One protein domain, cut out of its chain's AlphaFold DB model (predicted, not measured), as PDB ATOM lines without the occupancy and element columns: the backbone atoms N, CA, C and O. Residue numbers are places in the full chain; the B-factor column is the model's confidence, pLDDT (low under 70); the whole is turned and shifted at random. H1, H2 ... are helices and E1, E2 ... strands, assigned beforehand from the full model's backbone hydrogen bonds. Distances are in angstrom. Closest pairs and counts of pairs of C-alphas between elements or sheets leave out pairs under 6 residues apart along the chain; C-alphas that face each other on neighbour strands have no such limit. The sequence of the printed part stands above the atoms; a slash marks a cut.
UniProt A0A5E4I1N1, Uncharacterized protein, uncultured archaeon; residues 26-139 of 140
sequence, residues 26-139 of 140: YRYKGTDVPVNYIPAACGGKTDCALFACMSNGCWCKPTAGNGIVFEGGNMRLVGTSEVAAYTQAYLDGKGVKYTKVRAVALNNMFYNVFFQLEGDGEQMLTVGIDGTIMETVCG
ATOM      1  N   TYR A  26     -72.310 -59.521 143.829       67.81
ATOM      2  CA  TYR A  26     -71.395 -60.346 143.050       67.81
ATOM      3  C   TYR A  26     -70.506 -61.117 144.019       67.81
ATOM      4  O   TYR A  26     -70.023 -60.557 145.001       67.81
ATOM      5  N   ARG A  27     -70.254 -62.391 143.717       66.44
ATOM      6  CA  ARG A  27     -69.228 -63.160 144.416       66.44
ATOM      7  C   ARG A  27     -67.913 -63.003 143.663       66.44
ATOM      8  O   ARG A  27     -67.709 -63.633 142.629       66.44
ATOM      9  N   TYR A  28     -67.039 -62.146 144.170       72.56
ATOM     10  CA  TYR A  28     -65.698 -61.934 143.641       72.56
ATOM     11  C   TYR A  28     -64.694 -62.699 144.507       72.56
ATOM     12  O   TYR A  28     -64.537 -62.375 145.678       72.56
ATOM     13  N   LYS A  29     -64.083 -63.767 143.972       73.06
ATOM     14  CA  LYS A  29     -63.121 -64.636 144.694       73.06
ATOM     15  C   LYS A  29     -63.555 -65.050 146.113       73.06
ATOM     16  O   LYS A  29     -62.776 -65.093 147.062       73.06
ATOM     17  N   GLY A  30     -64.838 -65.388 146.251       68.62
ATOM     18  CA  GLY A  30     -65.420 -65.820 147.525       68.62
ATOM     19  C   GLY A  30     -65.894 -64.686 148.436       68.62
ATOM     20  O   GLY A  30     -66.545 -64.970 149.438       68.62
ATOM     21  N   THR A  31     -65.662 -63.433 148.049       75.38
ATOM     22  CA  THR A  31     -66.100 -62.231 148.759       75.38
ATOM     23  C   THR A  31     -67.366 -61.659 148.133       75.38
ATOM     24  O   THR A  31     -67.429 -61.426 146.923       75.38
ATOM     25  N   ASP A  32     -68.382 -61.413 148.960       79.31
ATOM     26  CA  ASP A  32     -69.617 -60.762 148.526       79.31
ATOM     27  C   ASP A  32     -69.413 -59.247 148.412       79.31
ATOM     28  O   ASP A  32     -69.099 -58.557 149.391       79.31
ATOM     29  N   VAL A  33     -69.632 -58.726 147.205       82.00
ATOM     30  CA  VAL A  33     -69.529 -57.299 146.891       82.00
ATOM     31  C   VAL A  33     -70.862 -56.783 146.361       82.00
ATOM     32  O   VAL A  33     -71.529 -57.494 145.611       82.00
ATOM     33  N   PRO A  34     -71.280 -55.559 146.713       81.00
ATOM     34  CA  PRO A  34     -72.471 -54.955 146.124       81.00
ATOM     35  C   PRO A  34     -72.396 -54.912 144.589       81.00
ATOM     36  O   PRO A  34     -71.351 -54.582 144.030       81.00
ATOM     37  N   VAL A  35     -73.499 -55.197 143.887       73.50
ATOM     38  CA  VAL A  35     -73.514 -55.192 142.406       73.50
ATOM     39  C   VAL A  35     -73.118 -53.855 141.782       73.50
ATOM     40  O   VAL A  35     -72.624 -53.819 140.663       73.50
ATOM     41  N   ASN A  36     -73.279 -52.745 142.500       79.69
ATOM     42  CA  ASN A  36     -72.864 -51.421 142.038       79.69
ATOM     43  C   ASN A  36     -71.354 -51.156 142.191       79.69
ATOM     44  O   ASN A  36     -70.890 -50.099 141.771       79.69
ATOM     45  N   TYR A  37     -70.583 -52.067 142.793       85.06
ATOM     46  CA  TYR A  37     -69.127 -51.917 142.903       85.06
ATOM     47  C   TYR A  37     -68.420 -52.282 141.602       85.06
ATOM     48  O   TYR A  37     -67.406 -51.670 141.277       85.06
ATOM     49  N   ILE A  38     -68.964 -53.245 140.855       87.56
ATOM     50  CA  ILE A  38     -68.406 -53.712 139.588       87.56
ATOM     51  C   ILE A  38     -69.364 -53.295 138.468       87.56
ATOM     52  O   ILE A  38     -70.485 -53.802 138.414       87.56
ATOM     53  N   PRO A  39     -68.954 -52.402 137.548       86.81
ATOM     54  CA  PRO A  39     -69.749 -52.100 136.362       86.81
ATOM     55  C   PRO A  39     -70.083 -53.384 135.598       86.81
ATOM     56  O   PRO A  39     -69.221 -54.247 135.446       86.81
ATOM     57  N   ALA A  40     -71.299 -53.501 135.059       84.75
ATOM     58  CA  ALA A  40     -71.743 -54.724 134.379       84.75
ATOM     59  C   ALA A  40     -70.786 -55.177 133.253       84.75
ATOM     60  O   ALA A  40     -70.538 -56.369 133.100       84.75
ATOM     61  N   ALA A  41     -70.174 -54.231 132.527       87.19
ATOM     62  CA  ALA A  41     -69.175 -54.506 131.487       87.19
ATOM     63  C   ALA A  41     -67.875 -55.158 132.012       87.19
ATOM     64  O   ALA A  41     -67.129 -55.781 131.253       87.19
ATOM     65  N   CYS A  42     -67.605 -55.021 133.310       87.44
ATOM     66  CA  CYS A  42     -66.450 -55.586 133.999       87.44
ATOM     67  C   CYS A  42     -66.771 -56.877 134.766       87.44
ATOM     68  O   CYS A  42     -65.852 -57.537 135.248       87.44
ATOM     69  N   GLY A  43     -68.049 -57.259 134.867       85.31
ATOM     70  CA  GLY A  43     -68.478 -58.464 135.571       85.31
ATOM     71  C   GLY A  43     -67.857 -59.745 135.001       85.31
ATOM     72  O   GLY A  43     -67.656 -59.875 133.794       85.31
ATOM     73  N   GLY A  44     -67.543 -60.701 135.881       81.50
ATOM     74  CA  GLY A  44     -67.011 -62.020 135.504       81.50
ATOM     75  C   GLY A  44     -65.543 -62.043 135.056       81.50
ATOM     76  O   GLY A  44     -65.058 -63.089 134.630       81.50
ATOM     77  N   LYS A  45     -64.828 -60.916 135.138       86.44
ATOM     78  CA  LYS A  45     -63.395 -60.834 134.826       86.44
ATOM     79  C   LYS A  45     -62.531 -61.319 136.002       86.44
ATOM     80  O   LYS A  45     -62.918 -61.184 137.158       86.44
ATOM     81  N   THR A  46     -61.354 -61.861 135.688       87.06
ATOM     82  CA  THR A  46     -60.284 -62.179 136.659       87.06
ATOM     83  C   THR A  46     -59.615 -60.903 137.175       87.06
ATOM     84  O   THR A  46     -59.818 -59.854 136.576       87.06
ATOM     85  N   ASP A  47     -58.791 -60.958 138.226       88.88
ATOM     86  CA  ASP A  47     -58.275 -59.765 138.928       88.88
ATOM     87  C   ASP A  47     -57.641 -58.735 138.001       88.88
ATOM     88  O   ASP A  47     -58.052 -57.580 137.977       88.88
ATOM     89  N   CYS A  48     -56.705 -59.164 137.158       89.25
ATOM     90  CA  CYS A  48     -56.017 -58.261 136.245       89.25
ATOM     91  C   CYS A  48     -56.924 -57.711 135.142       89.25
ATOM     92  O   CYS A  48     -56.810 -56.544 134.766       89.25
ATOM     93  N   ALA A  49     -57.850 -58.526 134.634       89.56
ATOM     94  CA  ALA A  49     -58.814 -58.086 133.630       89.56
ATOM     95  C   ALA A  49     -59.893 -57.175 134.237       89.56
ATOM     96  O   ALA A  49     -60.371 -56.251 133.576       89.56
ATOM     97  N   LEU A  50     -60.275 -57.419 135.490       90.75
ATOM     98  CA  LEU A  50     -61.202 -56.605 136.257       90.75
ATOM     99  C   LEU A  50     -60.556 -55.261 136.587       90.75
ATOM    100  O   LEU A  50     -61.159 -54.228 136.311       90.75
ATOM    101  N   PHE A  51     -59.317 -55.271 137.083       92.06
ATOM    102  CA  PHE A  51     -58.524 -54.072 137.323       92.06
ATOM    103  C   PHE A  51     -58.402 -53.232 136.052       92.06
ATOM    104  O   PHE A  51     -58.766 -52.063 136.079       92.06
ATOM    105  N   ALA A  52     -58.003 -53.824 134.924       90.94
ATOM    106  CA  ALA A  52     -57.888 -53.095 133.661       90.94
ATOM    107  C   ALA A  52     -59.229 -52.545 133.146       90.94
ATOM    108  O   ALA A  52     -59.277 -51.495 132.511       90.94
ATOM    109  N   CYS A  53     -60.337 -53.232 133.428       91.12
ATOM    110  CA  CYS A  53     -61.670 -52.752 133.069       91.12
ATOM    111  C   CYS A  53     -62.142 -51.594 133.961       91.12
ATOM    112  O   CYS A  53     -62.817 -50.682 133.485       91.12
ATOM    113  N   MET A  54     -61.806 -51.627 135.253       91.81
ATOM    114  CA  MET A  54     -62.238 -50.632 136.239       91.81
ATOM    115  C   MET A  54     -61.298 -49.427 136.357       91.81
ATOM    116  O   MET A  54     -61.725 -48.368 136.814       91.81
ATOM    117  N   SER A  55     -60.041 -49.581 135.954       90.19
ATOM    118  CA  SER A  55     -58.995 -48.564 136.021       90.19
ATOM    119  C   SER A  55     -58.542 -48.230 134.603       90.19
ATOM    120  O   SER A  55     -57.710 -48.922 134.018       90.19
ATOM    121  N   ASN A  56     -59.124 -47.173 134.036       85.38
ATOM    122  CA  ASN A  56     -58.851 -46.772 132.659       85.38
ATOM    123  C   ASN A  56     -57.354 -46.490 132.441       85.38
ATOM    124  O   ASN A  56     -56.748 -45.751 133.213       85.38
ATOM    125  N   GLY A  57     -56.774 -47.065 131.385       85.94
ATOM    126  CA  GLY A  57     -55.352 -46.914 131.068       85.94
ATOM    127  C   GLY A  57     -54.400 -47.673 132.000       85.94
ATOM    128  O   GLY A  57     -53.194 -47.469 131.912       85.94
ATOM    129  N   CYS A  58     -54.902 -48.551 132.873       90.12
ATOM    130  CA  CYS A  58     -54.083 -49.365 133.767       90.12
ATOM    131  C   CYS A  58     -54.210 -50.860 133.458       90.12
ATOM    132  O   CYS A  58     -55.249 -51.333 133.009       90.12
ATOM    133  N   TRP A  59     -53.149 -51.626 133.708       90.56
ATOM    134  CA  TRP A  59     -53.137 -53.081 133.563       90.56
ATOM    135  C   TRP A  59     -52.128 -53.724 134.520       90.56
ATOM    136  O   TRP A  59     -51.236 -53.059 135.051       90.56
ATOM    137  N   CYS A  60     -52.263 -55.028 134.764       91.31
ATOM    138  CA  CYS A  60     -51.234 -55.772 135.487       91.31
ATOM    139  C   CYS A  60     -49.939 -55.819 134.679       91.31
ATOM    140  O   CYS A  60     -49.952 -56.059 133.469       91.31
ATOM    141  N   LYS A  61     -48.807 -55.620 135.352       88.44
ATOM    142  CA  LYS A  61     -47.489 -55.733 134.736       88.44
ATOM    143  C   LYS A  61     -47.299 -57.173 134.236       88.44
ATOM    144  O   LYS A  61     -47.605 -58.108 134.972       88.44
ATOM    145  N   PRO A  62     -46.783 -57.388 133.015       76.19
ATOM    146  CA  PRO A  62     -46.512 -58.726 132.504       76.19
ATOM    147  C   PRO A  62     -45.232 -59.296 133.143       76.19
ATOM    148  O   PRO A  62     -44.203 -59.443 132.488       76.19
ATOM    149  N   THR A  63     -45.267 -59.568 134.446       69.62
ATOM    150  CA  THR A  63     -44.270 -60.380 135.161       69.62
ATOM    151  C   THR A  63     -44.728 -61.843 135.213       69.62
ATOM    152  O   THR A  63     -45.849 -62.173 134.808       69.62
ATOM    153  N   ALA A  64     -43.850 -62.762 135.636       53.88
ATOM    154  CA  ALA A  64     -44.200 -64.179 135.761       53.88
ATOM    155  C   ALA A  64     -45.427 -64.334 136.685       53.88
ATOM    156  O   ALA A  64     -45.350 -63.978 137.854       53.88
ATOM    157  N   GLY A  65     -46.553 -64.830 136.156       60.12
ATOM    158  CA  GLY A  65     -47.812 -64.954 136.911       60.12
ATOM    159  C   GLY A  65     -48.873 -63.879 136.631       60.12
ATOM    160  O   GLY A  65     -49.740 -63.654 137.466       60.12
ATOM    161  N   ASN A  66     -48.837 -63.219 135.465       73.44
ATOM    162  CA  ASN A  66     -49.815 -62.194 135.052       73.44
ATOM    163  C   ASN A  66     -49.850 -60.948 135.956       73.44
ATOM    164  O   ASN A  66     -50.851 -60.240 135.968       73.44
ATOM    165  N   GLY A  67     -48.775 -60.672 136.698       84.00
ATOM    166  CA  GLY A  67     -48.686 -59.535 137.616       84.00
ATOM    167  C   GLY A  67     -49.325 -59.763 138.986       84.00
ATOM    168  O   GLY A  67     -49.275 -58.862 139.811       84.00
ATOM    169  N   ILE A  68     -49.886 -60.942 139.277       91.06
ATOM    170  CA  ILE A  68     -50.355 -61.283 140.628       91.06
ATOM    171  C   ILE A  68     -49.164 -61.795 141.445       91.06
ATOM    172  O   ILE A  68     -48.566 -62.818 141.115       91.06
ATOM    173  N   VAL A  69     -48.819 -61.091 142.527       92.19
ATOM    174  CA  VAL A  69     -47.692 -61.442 143.420       92.19
ATOM    175  C   VAL A  69     -48.140 -62.086 144.729       92.19
ATOM    176  O   VAL A  69     -47.322 -62.631 145.480       92.19
ATOM    177  N   PHE A  70     -49.439 -62.025 145.015       92.19
ATOM    178  CA  PHE A  70     -50.079 -62.757 146.092       92.19
ATOM    179  C   PHE A  70     -51.544 -63.005 145.748       92.19
ATOM    180  O   PHE A  70     -52.288 -62.060 145.479       92.19
ATOM    181  N   GLU A  71     -51.947 -64.272 145.774       90.06
ATOM    182  CA  GLU A  71     -53.347 -64.652 145.622       90.06
ATOM    183  C   GLU A  71     -54.086 -64.388 146.934       90.06
ATOM    184  O   GLU A  71     -53.776 -64.990 147.965       90.06
ATOM    185  N   GLY A  72     -55.054 -63.475 146.883       84.69
ATOM    186  CA  GLY A  72     -55.999 -63.259 147.968       84.69
ATOM    187  C   GLY A  72     -57.075 -64.344 148.009       84.69
ATOM    188  O   GLY A  72     -57.017 -65.360 147.312       84.69
ATOM    189  N   GLY A  73     -58.098 -64.110 148.823       79.62
ATOM    190  CA  GLY A  73     -59.283 -64.960 148.851       79.62
ATOM    191  C   GLY A  73     -60.021 -64.927 150.181       79.62
ATOM    192  O   GLY A  73     -59.418 -64.951 151.252       79.62
ATOM    193  N   ASN A  74     -61.356 -64.930 150.093       78.06
ATOM    194  CA  ASN A  74     -62.284 -65.020 151.227       78.06
ATOM    195  C   ASN A  74     -62.084 -63.955 152.324       78.06
ATOM    196  O   ASN A  74     -62.376 -64.205 153.492       78.06
ATOM    197  N   MET A  75     -61.615 -62.763 151.960       86.00
ATOM    198  CA  MET A  75     -61.562 -61.611 152.860       86.00
ATOM    199  C   MET A  75     -62.185 -60.383 152.209       86.00
ATOM    200  O   MET A  75     -62.365 -60.329 150.995       86.00
ATOM    201  N   ARG A  76     -62.542 -59.399 153.030       90.31
ATOM    202  CA  ARG A  76     -63.073 -58.123 152.564       90.31
ATOM    203  C   ARG A  76     -62.365 -56.995 153.292       90.31
ATOM    204  O   ARG A  76     -62.803 -56.606 154.367       90.31
ATOM    205  N   LEU A  77     -61.312 -56.480 152.674       91.75
ATOM    206  CA  LEU A  77     -60.605 -55.299 153.148       91.75
ATOM    207  C   LEU A  77     -61.482 -54.064 152.918       91.75
ATOM    208  O   LEU A  77     -61.961 -53.820 151.803       91.75
ATOM    209  N   VAL A  78     -61.701 -53.277 153.966       90.19
ATOM    210  CA  VAL A  78     -62.538 -52.080 153.942       90.19
ATOM    211  C   VAL A  78     -61.729 -50.870 154.398       90.19
ATOM    212  O   VAL A  78     -61.472 -50.645 155.578       90.19
ATOM    213  N   GLY A  79     -61.400 -50.011 153.436       93.69
ATOM    214  CA  GLY A  79     -60.745 -48.735 153.693       93.69
ATOM    215  C   GLY A  79     -59.220 -48.804 153.663       93.69
ATOM    216  O   GLY A  79     -58.587 -49.854 153.732       93.69
ATOM    217  N   THR A  80     -58.611 -47.628 153.541       97.25
ATOM    218  CA  THR A  80     -57.173 -47.485 153.279       97.25
ATOM    219  C   THR A  80     -56.298 -47.938 154.447       97.25
ATOM    220  O   THR A  80     -55.232 -48.497 154.215       97.25
ATOM    221  N   SER A  81     -56.730 -47.738 155.696       97.00
ATOM    222  CA  SER A  81     -55.944 -48.150 156.868       97.00
ATOM    223  C   SER A  81     -55.799 -49.670 156.964       97.00
ATOM    224  O   SER A  81     -54.711 -50.155 157.258       97.00
ATOM    225  N   GLU A  82     -56.879 -50.415 156.711       96.19
ATOM    226  CA  GLU A  82     -56.863 -51.880 156.743       96.19
ATOM    227  C   GLU A  82     -56.002 -52.434 155.607       96.19
ATOM    228  O   GLU A  82     -55.146 -53.286 155.829       96.19
ATOM    229  N   VAL A  83     -56.157 -51.878 154.404       97.31
ATOM    230  CA  VAL A  83     -55.352 -52.262 153.242       97.31
ATOM    231  C   VAL A  83     -53.864 -51.980 153.467       97.31
ATOM    232  O   VAL A  83     -53.034 -52.830 153.159       97.31
ATOM    233  N   ALA A  84     -53.503 -50.826 154.039       97.38
ATOM    234  CA  ALA A  84     -52.108 -50.509 154.344       97.38
ATOM    235  C   ALA A  84     -51.505 -51.503 155.353       97.38
ATOM    236  O   ALA A  84     -50.406 -52.004 155.120       97.38
ATOM    237  N   ALA A  85     -52.235 -51.829 156.425       97.06
ATOM    238  CA  ALA A  85     -51.803 -52.813 157.417       97.06
ATOM    239  C   ALA A  85     -51.683 -54.226 156.816       97.06
ATOM    240  O   ALA A  85     -50.725 -54.946 157.097       97.06
ATOM    241  N   TYR A  86     -52.615 -54.606 155.938       96.50
ATOM    242  CA  TYR A  86     -52.562 -55.869 155.207       96.50
ATOM    243  C   TYR A  86     -51.306 -55.963 154.332       96.50
ATOM    244  O   TYR A  86     -50.588 -56.964 154.365       96.50
ATOM    245  N   THR A  87     -50.982 -54.899 153.590       96.94
ATOM    246  CA  THR A  87     -49.758 -54.856 152.783       96.94
ATOM    247  C   THR A  87     -48.498 -54.857 153.641       96.94
ATOM    248  O   THR A  87     -47.540 -55.525 153.271       96.94
ATOM    249  N   GLN A  88     -48.483 -54.179 154.793       97.31
ATOM    250  CA  GLN A  88     -47.365 -54.256 155.742       97.31
ATOM    251  C   GLN A  88     -47.107 -55.697 156.181       97.31
ATOM    252  O   GLN A  88     -45.989 -56.179 156.035       97.31
ATOM    253  N   ALA A  89     -48.151 -56.419 156.599       96.06
ATOM    254  CA  ALA A  89     -48.026 -57.819 156.994       96.06
ATOM    255  C   ALA A  89     -47.490 -58.705 155.852       96.06
ATOM    256  O   ALA A  89     -46.661 -59.586 156.082       96.06
ATOM    257  N   TYR A  90     -47.919 -58.449 154.611       96.06
ATOM    258  CA  TYR A  90     -47.371 -59.119 153.432       96.06
ATOM    259  C   TYR A  90     -45.876 -58.819 153.234       96.06
ATOM    260  O   TYR A  90     -45.088 -59.749 153.049       96.06
ATOM    261  N   LEU A  91     -45.472 -57.546 153.287       96.50
ATOM    262  CA  LEU A  91     -44.080 -57.118 153.109       96.50
ATOM    263  C   LEU A  91     -43.173 -57.679 154.212       96.50
ATOM    264  O   LEU A  91     -42.105 -58.218 153.911       96.50
ATOM    265  N   ASP A  92     -43.628 -57.630 155.464       96.38
ATOM    266  CA  ASP A  92     -42.942 -58.205 156.621       96.38
ATOM    267  C   ASP A  92     -42.752 -59.717 156.441       96.38
ATOM    268  O   ASP A  92     -41.650 -60.236 156.622       96.38
ATOM    269  N   GLY A  93     -43.797 -60.422 155.992       96.06
ATOM    270  CA  GLY A  93     -43.747 -61.854 155.683       96.06
ATOM    271  C   GLY A  93     -42.797 -62.214 154.535       96.06
ATOM    272  O   GLY A  93     -42.327 -63.348 154.453       96.06
ATOM    273  N   LYS A  94     -42.475 -61.254 153.660       94.81
ATOM    274  CA  LYS A  94     -41.461 -61.387 152.603       94.81
ATOM    275  C   LYS A  94     -40.064 -60.938 153.042       94.81
ATOM    276  O   LYS A  94     -39.122 -61.092 152.269       94.81
ATOM    277  N   GLY A  95     -39.914 -60.393 154.250       95.38
ATOM    278  CA  GLY A  95     -38.656 -59.825 154.732       95.38
ATOM    279  C   GLY A  95     -38.245 -58.538 154.011       95.38
ATOM    280  O   GLY A  95     -37.068 -58.175 154.036       95.38
ATOM    281  N   VAL A  96     -39.190 -57.852 153.361       94.44
ATOM    282  CA  VAL A  96     -38.935 -56.588 152.662       94.44
ATOM    283  C   VAL A  96     -38.710 -55.484 153.691       94.44
ATOM    284  O   VAL A  96     -39.494 -55.321 154.622       94.44
ATOM    285  N   LYS A  97     -37.639 -54.708 153.522       94.81
ATOM    286  CA  LYS A  97     -37.321 -53.567 154.386       94.81
ATOM    287  C   LYS A  97     -37.929 -52.289 153.824       94.81
ATOM    288  O   LYS A  97     -37.632 -51.905 152.694       94.81
ATOM    289  N   TYR A  98     -38.783 -51.639 154.608       94.56
ATOM    290  CA  TYR A  98     -39.482 -50.421 154.215       94.56
ATOM    291  C   TYR A  98     -39.644 -49.462 155.398       94.56
ATOM    292  O   TYR A  98     -39.669 -49.871 156.555       94.56
ATOM    293  N   THR A  99     -39.793 -48.171 155.100       93.12
ATOM    294  CA  THR A  99     -39.887 -47.101 156.116       93.12
ATOM    295  C   THR A  99     -41.273 -46.471 156.219       93.12
ATOM    296  O   THR A  99     -41.611 -45.854 157.227       93.12
ATOM    297  N   LYS A 100     -42.098 -46.609 155.179       91.75
ATOM    298  CA  LYS A 100     -43.442 -46.028 155.121       91.75
ATOM    299  C   LYS A 100     -44.332 -46.865 154.221       91.75
ATOM    300  O   LYS A 100     -43.867 -47.316 153.182       91.75
ATOM    301  N   VAL A 101     -45.605 -46.995 154.593       96.12
ATOM    302  CA  VAL A 101     -46.666 -47.580 153.762       96.12
ATOM    303  C   VAL A 101     -47.882 -46.660 153.800       96.12
ATOM    304  O   VAL A 101     -48.262 -46.170 154.865       96.12
ATOM    305  N   ARG A 102     -48.483 -46.390 152.641       97.06
ATOM    306  CA  ARG A 102     -49.721 -45.609 152.506       97.06
ATOM    307  C   ARG A 102     -50.623 -46.231 151.450       97.06
ATOM    308  O   ARG A 102     -50.142 -46.590 150.383       97.06
ATOM    309  N   ALA A 103     -51.924 -46.286 151.707       97.31
ATOM    310  CA  ALA A 103     -52.908 -46.760 150.737       97.31
ATOM    311  C   ALA A 103     -53.810 -45.620 150.247       97.31
ATOM    312  O   ALA A 103     -54.146 -44.705 151.001       97.31
ATOM    313  N   VAL A 104     -54.226 -45.700 148.986       96.25
ATOM    314  CA  VAL A 104     -55.160 -44.783 148.327       96.25
ATOM    315  C   VAL A 104     -56.206 -45.619 147.600       96.25
ATOM    316  O   VAL A 104     -55.855 -46.509 146.831       96.25
ATOM    317  N   ALA A 105     -57.488 -45.342 147.835       94.94
ATOM    318  CA  ALA A 105     -58.563 -45.994 147.095       94.94
ATOM    319  C   ALA A 105     -58.559 -45.514 145.636       94.94
ATOM    320  O   ALA A 105     -58.582 -44.311 145.387       94.94
ATOM    321  N   LEU A 106     -58.539 -46.449 144.684       92.25
ATOM    322  CA  LEU A 106     -58.729 -46.141 143.263       92.25
ATOM    323  C   LEU A 106     -60.206 -46.168 142.890       92.25
ATOM    324  O   LEU A 106     -60.697 -45.319 142.153       92.25
ATOM    325  N   ASN A 107     -60.908 -47.174 143.397       91.38
ATOM    326  CA  ASN A 107     -62.337 -47.378 143.232       91.38
ATOM    327  C   ASN A 107     -62.835 -48.287 144.368       91.38
ATOM    328  O   ASN A 107     -62.115 -48.559 145.326       91.38
ATOM    329  N   ASN A 108     -64.070 -48.773 144.263       90.69
ATOM    330  CA  ASN A 108     -64.685 -49.606 145.299       90.69
ATOM    331  C   ASN A 108     -64.084 -51.022 145.423       90.69
ATOM    332  O   ASN A 108     -64.459 -51.753 146.335       90.69
ATOM    333  N   MET A 109     -63.195 -51.422 144.508       91.31
ATOM    334  CA  MET A 109     -62.614 -52.768 144.431       91.31
ATOM    335  C   MET A 109     -61.095 -52.788 144.620       91.31
ATOM    336  O   MET A 109     -60.564 -53.812 145.045       91.31
ATOM    337  N   PHE A 110     -60.397 -51.690 144.315       94.19
ATOM    338  CA  PHE A 110     -58.936 -51.656 144.258       94.19
ATOM    339  C   PHE A 110     -58.338 -50.438 144.961       94.19
ATOM    340  O   PHE A 110     -58.883 -49.330 144.925       94.19
ATOM    341  N   TYR A 111     -57.158 -50.649 145.534       96.25
ATOM    342  CA  TYR A 111     -56.359 -49.646 146.225       96.25
ATOM    343  C   TYR A 111     -54.930 -49.669 145.696       96.25
ATOM    344  O   TYR A 111     -54.353 -50.740 145.550       96.25
ATOM    345  N   ASN A 112     -54.330 -48.498 145.504       96.19
ATOM    346  CA  ASN A 112     -52.885 -48.390 145.334       96.19
ATOM    347  C   ASN A 112     -52.224 -48.256 146.698       96.19
ATOM    348  O   ASN A 112     -52.572 -47.365 147.477       96.19
ATOM    349  N   VAL A 113     -51.239 -49.103 146.961       97.56
ATOM    350  CA  VAL A 113     -50.426 -49.072 148.169       97.56
ATOM    351  C   VAL A 113     -49.004 -48.715 147.794       97.56
ATOM    352  O   VAL A 113     -48.333 -49.444 147.070       97.56
ATOM    353  N   PHE A 114     -48.555 -47.575 148.296       96.88
ATOM    354  CA  PHE A 114     -47.219 -47.056 148.076       96.88
ATOM    355  C   PHE A 114     -46.362 -47.326 149.302       96.88
ATOM    356  O   PHE A 114     -46.811 -47.106 150.433       96.88
ATOM    357  N   PHE A 115     -45.130 -47.767 149.085       96.38
ATOM    358  CA  PHE A 115     -44.186 -48.033 150.158       96.38
ATOM    359  C   PHE A 115     -42.770 -47.612 149.785       96.38
ATOM    360  O   PHE A 115     -42.349 -47.727 148.638       96.38
ATOM    361  N   GLN A 116     -42.037 -47.105 150.770       96.19
ATOM    362  CA  GLN A 116     -40.663 -46.648 150.590       96.19
ATOM    363  C   GLN A 116     -39.704 -47.747 151.035       96.19
ATOM    364  O   GLN A 116     -39.617 -48.020 152.234       96.19
ATOM    365  N   LEU A 117     -38.984 -48.348 150.090       94.12
ATOM    366  CA  LEU A 117     -37.927 -49.314 150.382       94.12
ATOM    367  C   LEU A 117     -36.739 -48.640 151.088       94.12
ATOM    368  O   LEU A 117     -36.431 -47.473 150.839       94.12
ATOM    369  N   GLU A 118     -36.059 -49.368 151.974       90.44
ATOM    370  CA  GLU A 118     -34.800 -48.897 152.563       90.44
ATOM    371  C   GLU A 118     -33.691 -48.884 151.501       90.44
ATOM    372  O   GLU A 118     -33.269 -49.932 151.026       90.44
ATOM    373  N   GLY A 119     -33.212 -47.693 151.129       85.56
ATOM    374  CA  GLY A 119     -32.123 -47.525 150.155       85.56
ATOM    375  C   GLY A 119     -32.562 -47.388 148.694       85.56
ATOM    376  O   GLY A 119     -31.745 -46.992 147.869       85.56
ATOM    377  N   ASP A 120     -33.841 -47.615 148.396       89.94
ATOM    378  CA  ASP A 120     -34.435 -47.483 147.061       89.94
ATOM    379  C   ASP A 120     -35.578 -46.452 147.055       89.94
ATOM    380  O   ASP A 120     -35.895 -45.848 148.079       89.94
ATOM    381  N   GLY A 121     -36.187 -46.216 145.890       90.69
ATOM    382  CA  GLY A 121     -37.317 -45.295 145.708       90.69
ATOM    383  C   GLY A 121     -38.674 -45.829 146.193       90.69
ATOM    384  O   GLY A 121     -38.807 -46.990 146.586       90.69
ATOM    385  N   GLU A 122     -39.703 -44.973 146.126       94.12
ATOM    386  CA  GLU A 122     -41.096 -45.370 146.385       94.12
ATOM    387  C   GLU A 122     -41.529 -46.430 145.358       94.12
ATOM    388  O   GLU A 122     -41.353 -46.262 144.150       94.12
ATOM    389  N   GLN A 123     -42.090 -47.528 145.852       94.56
ATOM    390  CA  GLN A 123     -42.694 -48.601 145.074       94.56
ATOM    391  C   GLN A 123     -44.211 -48.568 145.240       94.56
ATOM    392  O   GLN A 123     -44.736 -47.960 146.176       94.56
ATOM    393  N   MET A 124     -44.922 -49.247 144.342       94.31
ATOM    394  CA  MET A 124     -46.378 -49.322 144.374       94.31
ATOM    395  C   MET A 124     -46.869 -50.721 144.012       94.31
ATOM    396  O   MET A 124     -46.375 -51.345 143.073       94.31
ATOM    397  N   LEU A 125     -47.856 -51.189 144.770       95.62
ATOM    398  CA  LEU A 125     -48.639 -52.387 144.496       95.62
ATOM    399  C   LEU A 125     -50.119 -52.009 144.451       95.62
ATOM    400  O   LEU A 125     -50.554 -51.111 145.174       95.62
ATOM    401  N   THR A 126     -50.901 -52.724 143.651       96.25
ATOM    402  CA  THR A 126     -52.362 -52.652 143.705       96.25
ATOM    403  C   THR A 126     -52.893 -53.790 144.562       96.25
ATOM    404  O   THR A 126     -52.488 -54.938 144.397       96.25
ATOM    405  N   VAL A 127     -53.832 -53.485 145.453       96.00
ATOM    406  CA  VAL A 127     -54.489 -54.454 146.330       96.00
ATOM    407  C   VAL A 127     -55.984 -54.475 146.037       96.00
ATOM    408  O   VAL A 127     -56.651 -53.437 146.087       96.00
ATOM    409  N   GLY A 128     -56.507 -55.654 145.711       94.12
ATOM    410  CA  GLY A 128     -57.938 -55.918 145.630       94.12
ATOM    411  C   GLY A 128     -58.561 -56.030 147.020       94.12
ATOM    412  O   GLY A 128     -57.909 -56.435 147.981       94.12
ATOM    413  N   ILE A 129     -59.845 -55.699 147.147       93.19
ATOM    414  CA  ILE A 129     -60.594 -55.862 148.409       93.19
ATOM    415  C   ILE A 129     -60.628 -57.311 148.924       93.19
ATOM    416  O   ILE A 129     -60.933 -57.538 150.089       93.19
ATOM    417  N   ASP A 130     -60.333 -58.288 148.074       91.94
ATOM    418  CA  ASP A 130     -60.213 -59.709 148.402       91.94
ATOM    419  C   ASP A 130     -58.819 -60.094 148.930       91.94
ATOM    420  O   ASP A 130     -58.563 -61.269 149.194       91.94
ATOM    421  N   GLY A 131     -57.914 -59.122 149.065       93.06
ATOM    422  CA  GLY A 131     -56.528 -59.319 149.484       93.06
ATOM    423  C   GLY A 131     -55.576 -59.692 148.350       93.06
ATOM    424  O   GLY A 131     -54.392 -59.892 148.607       93.06
ATOM    425  N   THR A 132     -56.036 -59.779 147.097       93.69
ATOM    426  CA  THR A 132     -55.134 -60.066 145.975       93.69
ATOM    427  C   THR A 132     -54.162 -58.897 145.787       93.69
ATOM    428  O   THR A 132     -54.590 -57.748 145.674       93.69
ATOM    429  N   ILE A 133     -52.854 -59.175 145.753       95.00
ATOM    430  CA  ILE A 133     -51.799 -58.165 145.571       95.00
ATOM    431  C   ILE A 133     -51.202 -58.312 144.176       95.00
ATOM    432  O   ILE A 133     -50.792 -59.403 143.768       95.00
ATOM    433  N   MET A 134     -51.132 -57.197 143.457       94.38
ATOM    434  CA  MET A 134     -50.756 -57.139 142.053       94.38
ATOM    435  C   MET A 134     -49.688 -56.076 141.799       94.38
ATOM    436  O   MET A 134     -49.746 -54.965 142.326       94.38
ATOM    437  N   GLU A 135     -48.753 -56.388 140.912       94.25
ATOM    438  CA  GLU A 135     -47.936 -55.404 140.218       94.25
ATOM    439  C   GLU A 135     -48.724 -54.844 139.038       94.25
ATOM    440  O   GLU A 135     -49.167 -55.574 138.149       94.25
ATOM    441  N   THR A 136     -48.870 -53.527 138.996       92.75
ATOM    442  CA  THR A 136     -49.671 -52.842 137.981       92.75
ATOM    443  C   THR A 136     -48.910 -51.676 137.382       92.75
ATOM    444  O   THR A 136     -48.079 -51.053 138.038       92.75
ATOM    445  N   VAL A 137     -49.235 -51.351 136.139       89.88
ATOM    446  CA  VAL A 137     -48.731 -50.186 135.417       89.88
ATOM    447  C   VAL A 137     -49.911 -49.416 134.840       89.88
ATOM    448  O   VAL A 137     -50.908 -50.012 134.437       89.88
ATOM    449  N   CYS A 138     -49.802 -48.092 134.811       85.75
ATOM    450  CA  CYS A 138     -50.758 -47.222 134.137       85.75
ATOM    451  C   CYS A 138     -50.012 -46.442 133.056       85.75
ATOM    452  O   CYS A 138     -48.986 -45.822 133.341       85.75
ATOM    453  N   GLY A 139     -50.494 -46.529 131.820       75.94
ATOM    454  CA  GLY A 139     -49.970 -45.781 130.686       75.94
ATOM    455  C   GLY A 139     -50.613 -44.402 130.617       75.94
ATOM    456  O   GLY A 139     -51.838 -44.296 130.628       75.94
TER     457      GLY A 139
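What this domain is: This is residues 26 to 139 of the 140 residues of an uncharacterized protein of uncultured archaeon (UniProt A0A5E4I1N1). A strongly twisted sheet of three long strands, E5, E6 and E7, has H2 packed slantwise over one face, while the short helix H1 and the small strand pair E3 and E8 sit beyond the edge strand E7, with H1 only grazing the three-stranded sheet. A small hairpin, E1 and E2, lies at one end of the long axis, and the turn between E6 and E7 lies at the other. The printed part has 114 residues with two named helices and eight named strands, in the order E1 E2 H1 E3 E4 H2 E5 E6 E7 E8; the class is mixed, helices and strands. The largest sheet has the order E5, E6, E7 and is antiparallel. The whole is compact, with a radius of gyration of the C-alphas of 13.6 A, and elongated in outline, spanning 43 by 27 by 22 A.

Where its parts are: E1, residues 26 to 28, begins at C-alpha 26 (-71.395, -60.346, 143.050), and E2 is residues 31 to 34. H1 is residues 47 to 54, 10.3 A long; E3 is residues 58 to 60 and E4 residues 68 to 70. H2, residues 80 to 93, begins at C-alpha 80 (-57.173, -47.485, 153.279) and is 19.8 A long. E5, residues 98 to 105, measures 20.8 A; E6, residues 110 to 117, 22.0 A; E7, residues 122 to 128, 19.9 A. E8, residues 136 to 138, ends at C-alpha 138 (-50.758, -47.222, 134.137).

How they stand to each other: E5, E6 and E7 form a meander, each strand the antiparallel neighbour of the one before, in two hairpins. N 104 and O 112 are 2.8 A apart between E5 and E6, and N 113 and O 125 are 2.8 A apart between E6 and E7. H2 is on this sheet at a height of 7.7 A, over E6 and only just over E5, on which 3 of its C-alphas fall. Its line stands at 48 degrees to E6 on the local plane, slantwise to the strands. The closest C-alphas of H2 and E5 are those of Thr 80 and Ala 103, 5.0 A. Thr 126 of E7 and Thr 136 of E8 have C-alphas 6.3 A apart, the closest of those strands. E8 is antiparallel to E3, with N 59 and O 137 at 2.9 A. The closest C-alphas of H1 and E3 are those of Ala 52 and Trp 59, 4.8 A. E4 pairs with no named strand, but its residues 68 to 70 pair antiparallel with residues 133 to 134. In the hairpin E1 and E2, N 26 and O 33 are 2.8 A apart; E1 is apart from H1. In H1 and H2 every O i to N i+4 pair is within hydrogen-bond range.

The domain as a whole: The two farthest C-alphas, those of Ala 40 and Gly 119, are 43.2 A apart. The printed part has no cut. The link from E2 to H1, 12 residues, is long. Mean pLDDT of the printed part is 89.0, with residues 26 to 27, 30 and 63 to 65 under 70.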